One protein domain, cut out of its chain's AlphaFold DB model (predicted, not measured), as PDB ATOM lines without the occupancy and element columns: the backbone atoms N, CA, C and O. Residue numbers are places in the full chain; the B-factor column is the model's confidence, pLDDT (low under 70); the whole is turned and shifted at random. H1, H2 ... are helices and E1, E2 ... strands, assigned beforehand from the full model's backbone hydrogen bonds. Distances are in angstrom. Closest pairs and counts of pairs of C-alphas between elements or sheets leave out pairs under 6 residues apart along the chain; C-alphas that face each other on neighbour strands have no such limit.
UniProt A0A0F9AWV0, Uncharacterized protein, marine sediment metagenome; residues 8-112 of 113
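AT A GLANCE: This is residues 8 to 112 of the 113 residues of an uncharacterized protein of marine sediment metagenome (UniProt A0A0F9AWV0). A long helix, H4, is crossed near its middle by H2, and beside this pair a two-stranded hairpin of E1 and E2, with the short helix H1 near it, reaches away from the helices. Residues 43 to 54, a long stretch with no named element, lead from E2 of the hairpin to H2, while another such stretch, residues 12 to 25, joins H1 to E1, and the short helix H3 packs on H4 near its first residues. The printed part has 105 residues with four named helices and two named strands, in the order H1, E1, E2, H2, H3, H4; the sheet, E1 - E2, is antiparallel, and the class is mixed, helices and strands. It is only just compact, close to loose, with a radius of gyration of the C-alphas of 15.2 A, and flat, with spans of 43 by 42 by 21 A.

IN THESE COORDINATES: H1 is residues 8 to 11, beginning at C-alpha 8 at (81.195, -7.120, 76.272). E1 is residues 26 to 31, 15.9 A from first to last C-alpha, and E2 is residues 37 to 42, 15.6 A. H2 is residues 55 to 66, 16.4 A long, with C-alpha 55 at (88.592, 11.925, 83.963). H3 is residues 78 to 81, and H4 is residues 85 to 110, 36.4 A long, ending at C-alpha 110 at (99.032, 21.094, 72.031).

HOW THE PARTS SIT: The closest C-alphas of H1 and E2 are those of Cys 10 and Val 41, 6.1 A apart. E1 and E2 form a hairpin over a tight link and are antiparallel, at 143 degrees between directions. N 28 and O 40 are 2.8 A apart, and N 38 and O 30 are 2.9 A apart, both within hydrogen-bond range. E1 and E2 are each apart from H4. H2 touches H4 with residues 92 to 104 of H4 alone, at a steep tilt of 56 degrees, opposite ways; the closest C-alphas are those of Ala 61 and Ser 100, 5.0 A. H3 touches H4 with residues 87 to 91 of H4 alone; the closest C-alphas are those of Tyr 81 and Lys 87, 4.9 A. H2 and H3 are apart. In H2 every O i to N i+4 pair is within hydrogen-bond range, in H4 21 of 22 are, and H1 and H3 are too short for such a pair.

THE WHOLE: The two C-alphas farthest apart are those of Ala 34 and Ser 67, 44.9 A. The printed part has no cut. The links H1 to E1, E2 to H2 and H2 to H3 are long, with 14, 12 and 11 residues. The mean pLDDT of the printed part is 92.2, and residues 73 to 74 are under 70.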
ATOM      1  N   ALA A   8      79.735  -7.114  76.244       94.56
ATOM      2  CA  ALA A   8      81.195  -7.120  76.272       94.56
ATOM      3  C   ALA A   8      81.803  -6.142  75.256       94.56
ATOM      4  O   ALA A   8      82.723  -5.401  75.597       94.56
ATOM      5  N   GLU A   9      81.278  -6.097  74.030       94.12
ATOM      6  CA  GLU A   9      81.710  -5.128  73.013       94.12
ATOM      7  C   GLU A   9      81.379  -3.694  73.417       94.12
ATOM      8  O   GLU A   9      82.205  -2.804  73.238       94.12
ATOM      9  N   CYS A  10      80.205  -3.475  74.011       94.19
ATOM     10  CA  CYS A  10      79.810  -2.177  74.539       94.19
ATOM     11  C   CYS A  10      80.777  -1.709  75.636       94.19
ATOM     12  O   CYS A  10      81.283  -0.591  75.585       94.19
ATOM     13  N   ARG A  11      81.138  -2.596  76.572       95.62
ATOM     14  CA  ARG A  11      82.078  -2.275  77.657       95.62
ATOM     15  C   ARG A  11      83.456  -1.837  77.148       95.62
ATOM     16  O   ARG A  11      84.053  -0.949  77.745       95.62
ATOM     17  N   LYS A  12      83.939  -2.392  76.030       95.38
ATOM     18  CA  LYS A  12      85.210  -1.976  75.399       95.38
ATOM     19  C   LYS A  12      85.186  -0.544  74.849       95.38
ATOM     20  O   LYS A  12      86.246   0.010  74.583       95.38
ATOM     21  N   ARG A  13      84.002   0.043  74.645       93.81
ATOM     22  CA  ARG A  13      83.835   1.406  74.113       93.81
ATOM     23  C   ARG A  13      83.819   2.486  75.196       93.81
ATOM     24  O   ARG A  13      83.828   3.658  74.842       93.81
ATOM     25  N   ILE A  14      83.783   2.111  76.478       95.44
ATOM     26  CA  ILE A  14      83.791   3.062  77.594       95.44
ATOM     27  C   ILE A  14      85.149   3.759  77.659       95.44
ATOM     28  O   ILE A  14      86.185   3.111  77.806       95.44
ATOM     29  N   GLN A  15      85.133   5.087  77.598       91.56
ATOM     30  CA  GLN A  15      86.305   5.938  77.746       91.56
ATOM     31  C   GLN A  15      86.194   6.680  79.079       91.56
ATOM     32  O   GLN A  15      85.676   7.778  79.127       91.56
ATOM     33  N   GLY A  16      86.653   6.095  80.187       96.00
ATOM     34  CA  GLY A  16      86.698   6.799  81.477       96.00
ATOM     35  C   GLY A  16      85.328   7.062  82.121       96.00
ATOM     36  O   GLY A  16      84.637   6.114  82.489       96.00
ATOM     37  N   VAL A  17      84.992   8.337  82.338       97.50
ATOM     38  CA  VAL A  17      83.798   8.794  83.081       97.50
ATOM     39  C   VAL A  17      82.787   9.466  82.156       97.50
ATOM     40  O   VAL A  17      83.139   9.862  81.045       97.50
ATOM     41  N   CYS A  18      81.544   9.635  82.611       97.56
ATOM     42  CA  CYS A  18      80.565  10.455  81.899       97.56
ATOM     43  C   CYS A  18      81.116  11.871  81.692       97.56
ATOM     44  O   CYS A  18      81.498  12.537  82.654       97.56
ATOM     45  N   GLU A  19      81.134  12.350  80.450       96.81
ATOM     46  CA  GLU A  19      81.628  13.692  80.138       96.81
ATOM     47  C   GLU A  19      80.743  14.802  80.714       96.81
ATOM     48  O   GLU A  19      81.210  15.920  80.888       96.81
ATOM     49  N   GLY A  20      79.476  14.494  81.001       95.62
ATOM     50  CA  GLY A  20      78.522  15.424  81.583       95.62
ATOM     51  C   GLY A  20      78.691  15.487  83.085       95.62
ATOM     52  O   GLY A  20      79.267  16.443  83.577       95.62
ATOM     53  N   CYS A  21      78.229  14.468  83.812       96.75
ATOM     54  CA  CYS A  21      78.162  14.477  85.276       96.75
ATOM     55  C   CYS A  21      79.392  13.888  85.996       96.75
ATOM     56  O   CYS A  21      79.454  13.929  87.221       96.75
ATOM     57  N   GLY A  22      80.352  13.296  85.275       97.25
ATOM     58  CA  GLY A  22      81.502  12.604  85.877       97.25
ATOM     59  C   GLY A  22      81.186  11.235  86.492       97.25
ATOM     60  O   GLY A  22      82.077  10.612  87.072       97.25
ATOM     61  N   GLY A  23      79.941  10.770  86.364       96.75
ATOM     62  CA  GLY A  23      79.460   9.492  86.884       96.75
ATOM     63  C   GLY A  23      80.025   8.265  86.167       96.75
ATOM     64  O   GLY A  23      80.744   8.356  85.161       96.75
ATOM     65  N   HIS A  24      79.688   7.092  86.705       96.88
ATOM     66  CA  HIS A  24      80.104   5.811  86.141       96.88
ATOM     67  C   HIS A  24      79.383   5.532  84.816       96.88
ATOM     68  O   HIS A  24      78.202   5.845  84.653       96.88
ATOM     69  N   LEU A  25      80.106   4.924  83.872       97.50
ATOM     70  CA  LEU A  25      79.562   4.477  82.597       97.50
ATOM     71  C   LEU A  25      79.475   2.964  82.566       97.50
ATOM     72  O   LEU A  25      80.436   2.266  82.897       97.50
ATOM     73  N   GLU A  26      78.355   2.458  82.073       96.44
ATOM     74  CA  GLU A  26      78.146   1.031  81.907       96.44
ATOM     75  C   GLU A  26      77.346   0.699  80.641       96.44
ATOM     76  O   GLU A  26      76.707   1.569  80.045       96.44
ATOM     77  N   PRO A  27      77.379  -0.566  80.187       96.50
ATOM     78  CA  PRO A  27      76.489  -1.018  79.130       96.50
ATOM     79  C   PRO A  27      75.031  -1.049  79.603       96.50
ATOM     80  O   PRO A  27      74.647  -1.920  80.388       96.50
ATOM     81  N   ILE A  28      74.204  -0.169  79.052       94.94
ATOM     82  CA  ILE A  28      72.759  -0.126  79.275       94.94
ATOM     83  C   ILE A  28      72.075  -0.945  78.179       94.94
ATOM     84  O   ILE A  28      72.313  -0.730  76.988       94.94
ATOM     85  N   LYS A  29      71.235  -1.905  78.576       94.12
ATOM     86  CA  LYS A  29      70.463  -2.737  77.645       94.12
ATOM     87  C   LYS A  29      69.284  -1.937  77.090       94.12
ATOM     88  O   LYS A  29      68.480  -1.423  77.860       94.12
ATOM     89  N   THR A  30      69.146  -1.897  75.771       91.25
ATOM     90  CA  THR A  30      68.002  -1.285  75.075       91.25
ATOM     91  C   THR A  30      67.522  -2.201  73.944       91.25
ATOM     92  O   THR A  30      67.958  -3.352  73.833       91.25
ATOM     93  N   VAL A  31      66.632  -1.695  73.090       91.56
ATOM     94  CA  VAL A  31      66.276  -2.316  71.810       91.56
ATOM     95  C   VAL A  31      66.730  -1.448  70.634       91.56
ATOM     96  O   VAL A  31      66.951  -0.247  70.797       91.56
ATOM     97  N   ASN A  32      66.925  -2.062  69.468       86.44
ATOM     98  CA  ASN A  32      67.120  -1.355  68.199       86.44
ATOM     99  C   ASN A  32      65.763  -1.081  67.507       86.44
ATOM    100  O   ASN A  32      64.709  -1.458  68.015       86.44
ATOM    101  N   ASN A  33      65.776  -0.473  66.317       86.81
ATOM    102  CA  ASN A  33      64.548  -0.153  65.566       86.81
ATOM    103  C   ASN A  33      63.754  -1.389  65.093       86.81
ATOM    104  O   ASN A  33      62.604  -1.252  64.694       86.81
ATOM    105  N   ALA A  34      64.353  -2.583  65.129       89.50
ATOM    106  CA  ALA A  34      63.690  -3.857  64.852       89.50
ATOM    107  C   ALA A  34      63.201  -4.558  66.138       89.50
ATOM    108  O   ALA A  34      62.837  -5.731  66.104       89.50
ATOM    109  N   ASN A  35      63.202  -3.847  67.272       88.62
ATOM    110  CA  ASN A  35      62.851  -4.357  68.597       88.62
ATOM    111  C   ASN A  35      63.750  -5.511  69.088       88.62
ATOM    112  O   ASN A  35      63.370  -6.295  69.958       88.62
ATOM    113  N   GLU A  36      64.962  -5.629  68.543       90.31
ATOM    114  CA  GLU A  36      65.930  -6.638  68.965       90.31
ATOM    115  C   GLU A  36      66.804  -6.092  70.111       90.31
ATOM    116  O   GLU A  36      67.186  -4.917  70.074       90.31
ATOM    117  N   PRO A  37      67.190  -6.917  71.106       91.62
ATOM    118  CA  PRO A  37      68.062  -6.479  72.195       91.62
ATOM    119  C   PRO A  37      69.421  -5.954  71.707       91.62
ATOM    120  O   PRO A  37      70.076  -6.582  70.874       91.62
ATOM    121  N   THR A  38      69.879  -4.842  72.280       94.12
ATOM    122  CA  THR A  38      71.206  -4.249  72.041       94.12
ATOM    123  C   THR A  38      71.735  -3.558  73.307       94.12
ATOM    124  O   THR A  38      71.045  -3.517  74.329       94.12
ATOM    125  N   TYR A  39      72.967  -3.046  73.271       94.50
ATOM    126  CA  TYR A  39      73.587  -2.317  74.381       94.50
ATOM    127  C   TYR A  39      74.210  -0.999  73.913       94.50
ATOM    128  O   TYR A  39      74.876  -0.957  72.879       94.50
ATOM    129  N   TRP A  40      74.077   0.038  74.738       93.38
ATOM    130  CA  TRP A  40      74.722   1.342  74.558       93.38
ATOM    131  C   TRP A  40      75.571   1.682  75.772       93.38
ATOM    132  O   TRP A  40      75.234   1.292  76.888       93.38
ATOM    133  N   VAL A  41      76.676   2.398  75.567       95.31
ATOM    134  CA  VAL A  41      77.397   2.983  76.697       95.31
ATOM    135  C   VAL A  41      76.541   4.119  77.231       95.31
ATOM    136  O   VAL A  41      76.076   4.949  76.448       95.31
ATOM    137  N   GLY A  42      76.330   4.163  78.540       94.81
ATOM    138  CA  GLY A  42      75.631   5.281  79.143       94.81
ATOM    139  C   GLY A  42      75.877   5.435  80.631       94.81
ATOM    140  O   GLY A  42      76.500   4.588  81.268       94.81
ATOM    141  N   CYS A  43      75.392   6.555  81.152       95.94
ATOM    142  CA  CYS A  43      75.429   6.912  82.563       95.94
ATOM    143  C   CYS A  43      73.997   6.917  83.092       95.94
ATOM    144  O   CYS A  43      73.164   7.661  82.567       95.94
ATOM    145  N   LEU A  44      73.714   6.104  84.111       93.25
ATOM    146  CA  LEU A  44      72.390   6.071  84.738       93.25
ATOM    147  C   LEU A  44      72.110   7.342  85.550       93.25
ATOM    148  O   LEU A  44      70.979   7.817  85.542       93.25
ATOM    149  N   ASP A  45      73.138   7.947  86.153       91.12
ATOM    150  CA  ASP A  45      72.995   9.126  87.023       91.12
ATOM    151  C   ASP A  45      72.406  10.343  86.295       91.12
ATOM    152  O   ASP A  45      71.664  11.129  86.877       91.12
ATOM    153  N   CYS A  46      72.747  10.524  85.017       90.06
ATOM    154  CA  CYS A  46      72.231  11.619  84.189       90.06
ATOM    155  C   CYS A  46      71.487  11.129  82.942       90.06
ATOM    156  O   CYS A  46      71.252  11.911  82.021       90.06
ATOM    157  N   SER A  47      71.141   9.836  82.891       90.62
ATOM    158  CA  SER A  47      70.359   9.212  81.814       90.62
ATOM    159  C   SER A  47      70.851   9.552  80.397       90.62
ATOM    160  O   SER A  47      70.064   9.886  79.512       90.62
ATOM    161  N   CYS A  48      72.166   9.478  80.159       90.06
ATOM    162  CA  CYS A  48      72.760   9.797  78.856       90.06
ATOM    163  C   CYS A  48      73.413   8.578  78.193       90.06
ATOM    164  O   CYS A  48      74.032   7.761  78.872       90.06
ATOM    165  N   PHE A  49      73.355   8.502  76.860       92.12
ATOM    166  CA  PHE A  49      74.009   7.460  76.060       92.12
ATOM    167  C   PHE A  49      75.246   8.017  75.353       92.12
ATOM    168  O   PHE A  49      75.179   8.442  74.199       92.12
ATOM    169  N   ARG A  50      76.373   8.076  76.064       89.31
ATOM    170  CA  ARG A  50      77.623   8.652  75.555       89.31
ATOM    171  C   ARG A  50      78.821   7.774  75.898       89.31
ATOM    172  O   ARG A  50      78.778   7.014  76.857       89.31
ATOM    173  N   GLY A  51      79.881   7.862  75.094       91.12
ATOM    174  CA  GLY A  51      81.067   7.004  75.214       91.12
ATOM    175  C   GLY A  51      81.995   7.346  76.382       91.12
ATOM    176  O   GLY A  51      82.839   6.521  76.732       91.12
ATOM    177  N   GLY A  52      81.826   8.521  76.989       95.62
ATOM    178  CA  GLY A  52      82.670   9.013  78.067       95.62
ATOM    179  C   GLY A  52      83.915   9.751  77.617       95.62
ATOM    180  O   GLY A  52      84.229   9.859  76.427       95.62
ATOM    181  N   ILE A  53      84.633  10.254  78.616       97.44
ATOM    182  CA  ILE A  53      85.911  10.926  78.458       97.44
ATOM    183  C   ILE A  53      86.913  10.583  79.581       97.44
ATOM    184  O   ILE A  53      86.536  10.210  80.695       97.44
ATOM    185  N   GLU A  54      88.222  10.727  79.321       97.56
ATOM    186  CA  GLU A  54      89.229  10.622  80.389       97.56
ATOM    187  C   GLU A  54      88.919  11.622  81.516       97.56
ATOM    188  O   GLU A  54      88.697  12.811  81.269       97.56
ATOM    189  N   LYS A  55      88.982  11.154  82.770       97.88
ATOM    190  CA  LYS A  55      88.592  11.925  83.963       97.88
ATOM    191  C   LYS A  55      89.261  13.301  84.058       97.88
ATOM    192  O   LYS A  55      88.634  14.246  84.522       97.88
ATOM    193  N   LYS A  56      90.514  13.430  83.610       97.81
ATOM    194  CA  LYS A  56      91.250  14.703  83.644       97.81
ATOM    195  C   LYS A  56      90.565  15.801  82.819       97.81
ATOM    196  O   LYS A  56      90.502  16.935  83.279       97.81
ATOM    197  N   TYR A  57      90.000  15.464  81.656       98.12
ATOM    198  CA  TYR A  57      89.324  16.443  80.803       98.12
ATOM    199  C   TYR A  57      87.982  16.862  81.407       98.12
ATOM    200  O   TYR A  57      87.684  18.051  81.428       98.12
ATOM    201  N   PHE A  58      87.233  15.913  81.986       98.12
ATOM    202  CA  PHE A  58      86.016  16.209  82.750       98.12
ATOM    203  C   PHE A  58      86.291  17.171  83.915       98.12
ATOM    204  O   PHE A  58      85.587  18.160  84.073       98.12
ATOM    205  N   VAL A  59      87.334  16.915  84.717       98.31
ATOM    206  CA  VAL A  59      87.665  17.756  85.882       98.31
ATOM    207  C   VAL A  59      87.987  19.192  85.467       98.31
ATOM    208  O   VAL A  59      87.524  20.129  86.114       98.31
ATOM    209  N   VAL A  60      88.768  19.377  84.400       98.19
ATOM    210  CA  VAL A  60      89.086  20.715  83.879       98.19
ATOM    211  C   VAL A  60      87.825  21.392  83.341       98.19
ATOM    212  O   VAL A  60      87.534  22.522  83.720       98.19
ATOM    213  N   ALA A  61      87.037  20.689  82.525       97.62
ATOM    214  CA  ALA A  61      85.796  21.209  81.965       97.62
ATOM    215  C   ALA A  61      84.789  21.633  83.040       97.62
ATOM    216  O   ALA A  61      84.237  22.724  82.957       97.62
ATOM    217  N   ARG A  62      84.593  20.814  84.079       97.62
ATOM    218  CA  ARG A  62      83.677  21.122  85.183       97.62
ATOM    219  C   ARG A  62      84.070  22.420  85.884       97.62
ATOM    220  O   ARG A  62      83.217  23.277  86.081       97.62
ATOM    221  N   LYS A  63      85.364  22.601  86.171       97.75
ATOM    222  CA  LYS A  63      85.885  23.838  86.770       97.75
ATOM    223  C   LYS A  63      85.660  25.058  85.880       97.75
ATOM    224  O   LYS A  63      85.271  26.101  86.395       97.75
ATOM    225  N   LEU A  64      85.875  24.938  84.567       96.38
ATOM    226  CA  LEU A  64      85.638  26.034  83.618       96.38
ATOM    227  C   LEU A  64      84.160  26.454  83.585       96.38
ATOM    228  O   LEU A  64      83.852  27.640  83.550       96.38
ATOM    229  N   VAL A  65      83.237  25.492  83.629       94.81
ATOM    230  CA  VAL A  65      81.797  25.788  83.636       94.81
ATOM    231  C   VAL A  65      81.357  26.381  84.978       94.81
ATOM    232  O   VAL A  65      80.647  27.381  84.996       94.81
ATOM    233  N   GLU A  66      81.778  25.801  86.105       93.50
ATOM    234  CA  GLU A  66      81.401  26.278  87.446       93.50
ATOM    235  C   GLU A  66      81.956  27.671  87.766       93.50
ATOM    236  O   GLU A  66      81.299  28.449  88.456       93.50
ATOM    237  N   SER A  67      83.142  28.004  87.247       94.12
ATOM    238  CA  SER A  67      83.746  29.338  87.383       94.12
ATOM    239  C   SER A  67      83.154  30.386  86.436       94.12
ATOM    240  O   SER A  67      83.409  31.572  86.620       94.12
ATOM    241  N   GLY A  68      82.371  29.976  85.431       90.06
ATOM    242  CA  GLY A  68      81.867  30.871  84.386       90.06
ATOM    243  C   GLY A  68      82.914  31.270  83.336       90.06
ATOM    244  O   GLY A  68      82.649  32.153  82.526       90.06
ATOM    245  N   GLU A  69      84.086  30.628  83.323       91.44
ATOM    246  CA  GLU A  69      85.133  30.833  82.308       91.44
ATOM    247  C   GLU A  69      84.801  30.150  80.970       91.44
ATOM    248  O   GLU A  69      85.373  30.478  79.929       91.44
ATOM    249  N   PHE A  70      83.869  29.193  80.977       89.81
ATOM    250  CA  PHE A  70      83.342  28.580  79.765       89.81
ATOM    251  C   PHE A  70      82.151  29.374  79.226       89.81
ATOM    252  O   PHE A  70      81.108  29.452  79.873       89.81
ATOM    253  N   ALA A  71      82.285  29.908  78.010       85.12
ATOM    254  CA  ALA A  71      81.166  30.509  77.297       85.12
ATOM    255  C   ALA A  71      80.163  29.410  76.885       85.12
ATOM    256  O   ALA A  71      80.532  28.525  76.104       85.12
ATOM    257  N   PRO A  72      78.921  29.427  77.403       76.62
ATOM    258  CA  PRO A  72      77.922  28.426  77.057       76.62
ATOM    259  C   PRO A  72      77.467  28.574  75.600       76.62
ATOM    260  O   PRO A  72      77.711  29.588  74.945       76.62
ATOM    261  N   TYR A  73      76.768  27.555  75.095       68.56
ATOM    262  CA  TYR A  73      76.069  27.666  73.813       68.56
ATOM    263  C   TYR A  73      75.091  28.848  73.823       68.56
ATOM    264  O   TYR A  73      74.401  29.069  74.816       68.56
ATOM    265  N   ASP A  74      75.029  29.576  72.705       65.12
ATOM    266  CA  ASP A  74      74.335  30.866  72.529       65.12
ATOM    267  C   ASP A  74      72.858  30.898  72.964       65.12
ATOM    268  O   ASP A  74      72.317  31.951  73.289       65.12
ATOM    269  N   SER A  75      72.223  29.734  72.989       70.88
ATOM    270  CA  SER A  75      70.812  29.506  73.283       70.88
ATOM    271  C   SER A  75      70.551  29.066  74.723       70.88
ATOM    272  O   SER A  75      69.398  28.837  75.079       70.88
ATOM    273  N   MET A  76      71.587  28.927  75.556       73.50
ATOM    274  CA  MET A  76      71.465  28.480  76.944       73.50
ATOM    275  C   MET A  76      72.085  29.499  77.903       73.50
ATOM    276  O   MET A  76      73.297  29.488  78.141       73.50
ATOM    277  N   SER A  77      71.251  30.332  78.528       79.62
ATOM    278  CA  SER A  77      71.673  31.133  79.678       79.62
ATOM    279  C   SER A  77      71.535  30.314  80.952       79.62
ATOM    280  O   SER A  77      70.554  29.599  81.128       79.62
ATOM    281  N   LYS A  78      72.479  30.447  81.891       81.12
ATOM    282  CA  LYS A  78      72.348  29.838  83.224       81.12
ATOM    283  C   LYS A  78      71.030  30.248  83.893       81.12
ATOM    284  O   LYS A  78      70.369  29.407  84.492       81.12
ATOM    285  N   HIS A  79      70.626  31.507  83.718       82.00
ATOM    286  CA  HIS A  79      69.395  32.061  84.284       82.00
ATOM    287  C   HIS A  79      68.127  31.315  83.852       82.00
ATOM    288  O   HIS A  79      67.181  31.243  84.630       82.00
ATOM    289  N   ASP A  80      68.121  30.688  82.671       82.94
ATOM    290  CA  ASP A  80      66.970  29.917  82.177       82.94
ATOM    291  C   ASP A  80      66.756  28.598  82.955       82.94
ATOM    292  O   ASP A  80      65.736  27.927  82.784       82.94
ATOM    293  N   TYR A  81      67.721  28.217  83.800       86.38
ATOM    294  CA  TYR A  81      67.774  26.938  84.515       86.38
ATOM    295  C   TYR A  81      67.913  27.092  86.039       86.38
ATOM    296  O   TYR A  81      68.030  26.091  86.741       86.38
ATOM    297  N   GLU A  82      67.925  28.319  86.567       88.25
ATOM    298  CA  GLU A  82      68.107  28.596  88.005       88.25
ATOM    299  C   GLU A  82      66.831  28.377  88.838       88.25
ATOM    300  O   GLU A  82      66.878  28.443  90.065       88.25
ATOM    301  N   ASP A  83      65.696  28.081  88.199       89.12
ATOM    302  CA  ASP A  83      64.400  27.893  88.857       89.12
ATOM    303  C   ASP A  83      64.235  26.523  89.538       89.12
ATOM    304  O   ASP A  83      63.304  26.340  90.325       89.12
ATOM    305  N   SER A  84      65.135  25.562  89.289       93.25
ATOM    306  CA  SER A  84      65.222  24.331  90.082       93.25
ATOM    307  C   SER A  84      66.633  23.745  90.135       93.25
ATOM    308  O   SER A  84      67.425  23.884  89.202       93.25
ATOM    309  N   GLU A  85      66.943  23.018  91.215       91.69
ATOM    310  CA  GLU A  85      68.223  22.308  91.352       91.69
ATOM    311  C   GLU A  85      68.441  21.289  90.227       91.69
ATOM    312  O   GLU A  85      69.551  21.153  89.715       91.69
ATOM    313  N   GLU A  86      67.381  20.599  89.797       90.56
ATOM    314  CA  GLU A  86      67.449  19.619  88.710       90.56
ATOM    315  C   GLU A  86      67.794  20.273  87.368       90.56
ATOM    316  O   GLU A  86      68.634  19.759  86.624       90.56
ATOM    317  N   LYS A  87      67.189  21.425  87.065       90.88
ATOM    318  CA  LYS A  87      67.480  22.183  85.844       90.88
ATOM    319  C   LYS A  87      68.876  22.776  85.878       90.88
ATOM    320  O   LYS A  87      69.599  22.673  84.888       90.88
ATOM    321  N   LEU A  88      69.287  23.320  87.018       91.75
ATOM    322  CA  LEU A  88      70.627  23.856  87.192       91.75
ATOM    323  C   LEU A  88      71.681  22.749  87.056       91.75
ATOM    324  O   LEU A  88      72.697  22.927  86.381       91.75
ATOM    325  N   LYS A  89      71.414  21.567  87.620       92.69
ATOM    326  CA  LYS A  89      72.252  20.379  87.435       92.69
ATOM    327  C   LYS A  89      72.318  19.969  85.965       92.69
ATOM    328  O   LYS A  89      73.414  19.726  85.461       92.69
ATOM    329  N   TYR A  90      71.183  19.929  85.267       91.00
ATOM    330  CA  TYR A  90      71.143  19.648  83.832       91.00
ATOM    331  C   TYR A  90      71.970  20.658  83.027       91.00
ATOM    332  O   TYR A  90      72.747  20.252  82.162       91.00
ATOM    333  N   TYR A  91      71.850  21.954  83.333       91.94
ATOM    334  CA  TYR A  91      72.644  23.008  82.705       91.94
ATOM    335  C   TYR A  91      74.139  22.729  82.868       91.94
ATOM    336  O   TYR A  91      74.853  22.602  81.871       91.94
ATOM    337  N   TYR A  92      74.605  22.541  84.106       94.06
ATOM    338  CA  TYR A  92      76.017  22.279  84.366       94.06
ATOM    339  C   TYR A  92      76.507  20.987  83.704       94.06
ATOM    340  O   TYR A  92      77.591  20.980  83.118       94.06
ATOM    341  N   ASP A  93      75.729  19.903  83.755       94.38
ATOM    342  CA  ASP A  93      76.076  18.630  83.118       94.38
ATOM    343  C   ASP A  93      76.161  18.772  81.588       94.38
ATOM    344  O   ASP A  93      77.090  18.251  80.971       94.38
ATOM    345  N   SER A  94      75.245  19.522  80.968       92.06
ATOM    346  CA  SER A  94      75.230  19.769  79.521       92.06
ATOM    347  C   SER A  94      76.427  20.608  79.060       92.06
ATOM    348  O   SER A  94      77.142  20.216  78.128       92.06
ATOM    349  N   GLN A  95      76.703  21.723  79.746       93.75
ATOM    350  CA  GLN A  95      77.853  22.575  79.425       93.75
ATOM    351  C   GLN A  95      79.172  21.830  79.664       93.75
ATOM    352  O   GLN A  95      80.061  21.853  78.811       93.75
ATOM    353  N   THR A  96      79.277  21.082  80.769       95.75
ATOM    354  CA  THR A  96      80.479  20.293  81.093       95.75
ATOM    355  C   THR A  96      80.746  19.228  80.042       95.75
ATOM    356  O   THR A  96      81.900  19.024  79.662       95.75
ATOM    357  N   ALA A  97      79.704  18.579  79.524       94.25
ATOM    358  CA  ALA A  97      79.864  17.573  78.486       94.25
ATOM    359  C   ALA A  97      80.508  18.144  77.221       94.25
ATOM    360  O   ALA A  97      81.393  17.522  76.631       94.25
ATOM    361  N   SER A  98      80.098  19.341  76.826       92.06
ATOM    362  CA  SER A  98      80.628  20.002  75.636       92.06
ATOM    363  C   SER A  98      82.040  20.539  75.864       92.06
ATOM    364  O   SER A  98      82.942  20.278  75.065       92.06
ATOM    365  N   ALA A  99      82.261  21.196  77.005       95.50
ATOM    366  CA  ALA A  99      83.576  21.668  77.422       95.50
ATOM    367  C   ALA A  99      84.594  20.516  77.523       95.50
ATOM    368  O   ALA A  99      85.733  20.659  77.087       95.50
ATOM    369  N   SER A 100      84.186  19.344  78.015       97.12
ATOM    370  CA  SER A 100      85.042  18.155  78.140       97.12
ATOM    371  C   SER A 100      85.669  17.749  76.805       97.12
ATOM    372  O   SER A 100      86.881  17.527  76.720       97.12
ATOM    373  N   TRP A 101      84.867  17.692  75.739       95.06
ATOM    374  CA  TRP A 101      85.355  17.351  74.402       95.06
ATOM    375  C   TRP A 101      86.273  18.427  73.820       95.06
ATOM    376  O   TRP A 101      87.275  18.088  73.183       95.06
ATOM    377  N   LEU A 102      85.981  19.702  74.087       95.06
ATOM    378  CA  LEU A 102      86.837  20.813  73.680       95.06
ATOM    379  C   LEU A 102      88.204  20.755  74.375       95.06
ATOM    380  O   LEU A 102      89.230  20.802  73.701       95.06
ATOM    381  N   VAL A 103      88.229  20.567  75.698       97.00
ATOM    382  CA  VAL A 103      89.468  20.441  76.485       97.00
ATOM    383  C   VAL A 103      90.323  19.285  75.969       97.00
ATOM    384  O   VAL A 103      91.520  19.459  75.746       97.00
ATOM    385  N   ARG A 104      89.720  18.117  75.710       96.69
ATOM    386  CA  ARG A 104      90.430  16.983  75.098       96.69
ATOM    387  C   ARG A 104      91.015  17.354  73.739       96.69
ATOM    388  O   ARG A 104      92.140  16.969  73.434       96.69
ATOM    389  N   ARG A 105      90.250  18.054  72.897       95.50
ATOM    390  CA  ARG A 105      90.717  18.439  71.564       95.50
ATOM    391  C   ARG A 105      91.901  19.398  71.646       95.50
ATOM    392  O   ARG A 105      92.856  19.198  70.905       95.50
ATOM    393  N   ILE A 106      91.851  20.373  72.550       96.06
ATOM    394  CA  ILE A 106      92.946  21.316  72.801       96.06
ATOM    395  C   ILE A 106      94.196  20.572  73.280       96.06
ATOM    396  O   ILE A 106      95.248  20.732  72.675       96.06
ATOM    397  N   ASP A 107      94.088  19.706  74.292       96.56
ATOM    398  CA  ASP A 107      95.231  18.921  74.786       96.56
ATOM    399  C   ASP A 107      95.840  18.023  73.699       96.56
ATOM    400  O   ASP A 107      97.056  17.899  73.624       96.56
ATOM    401  N   ILE A 108      95.022  17.434  72.819       95.62
ATOM    402  CA  ILE A 108      95.537  16.698  71.658       95.62
ATOM    403  C   ILE A 108      96.340  17.632  70.750       95.62
ATOM    404  O   ILE A 108      97.446  17.271  70.376       95.62
ATOM    405  N   LEU A 109      95.804  18.804  70.399       96.25
ATOM    406  CA  LEU A 109      96.456  19.749  69.487       96.25
ATOM    407  C   LEU A 109      97.771  20.301  70.054       96.25
ATOM    408  O   LEU A 109      98.744  20.373  69.317       96.25
ATOM    409  N   LEU A 110      97.826  20.596  71.355       95.62
ATOM    410  CA  LEU A 110      99.032  21.094  72.031       95.62
ATOM    411  C   LEU A 110     100.166  20.061  72.129       95.62
ATOM    412  O   LEU A 110     101.291  20.418  72.451       95.62
ATOM    413  N   ARG A 111      99.889  18.774  71.893       92.31
ATOM    414  CA  ARG A 111     100.913  17.712  71.864       92.31
ATOM    415  C   ARG A 111     101.536  17.507  70.483       92.31
ATOM    416  O   ARG A 111     102.403  16.648  70.353       92.31
ATOM    417  N   TYR A 112     101.043  18.210  69.465       79.06
ATOM    418  CA  TYR A 112     101.580  18.170  68.103       79.06
ATOM    419  C   TYR A 112     102.547  19.329  67.801       79.06
ATOM    420  O   TYR A 112     102.945  19.462  66.645       79.06
TER     421      TYR A 112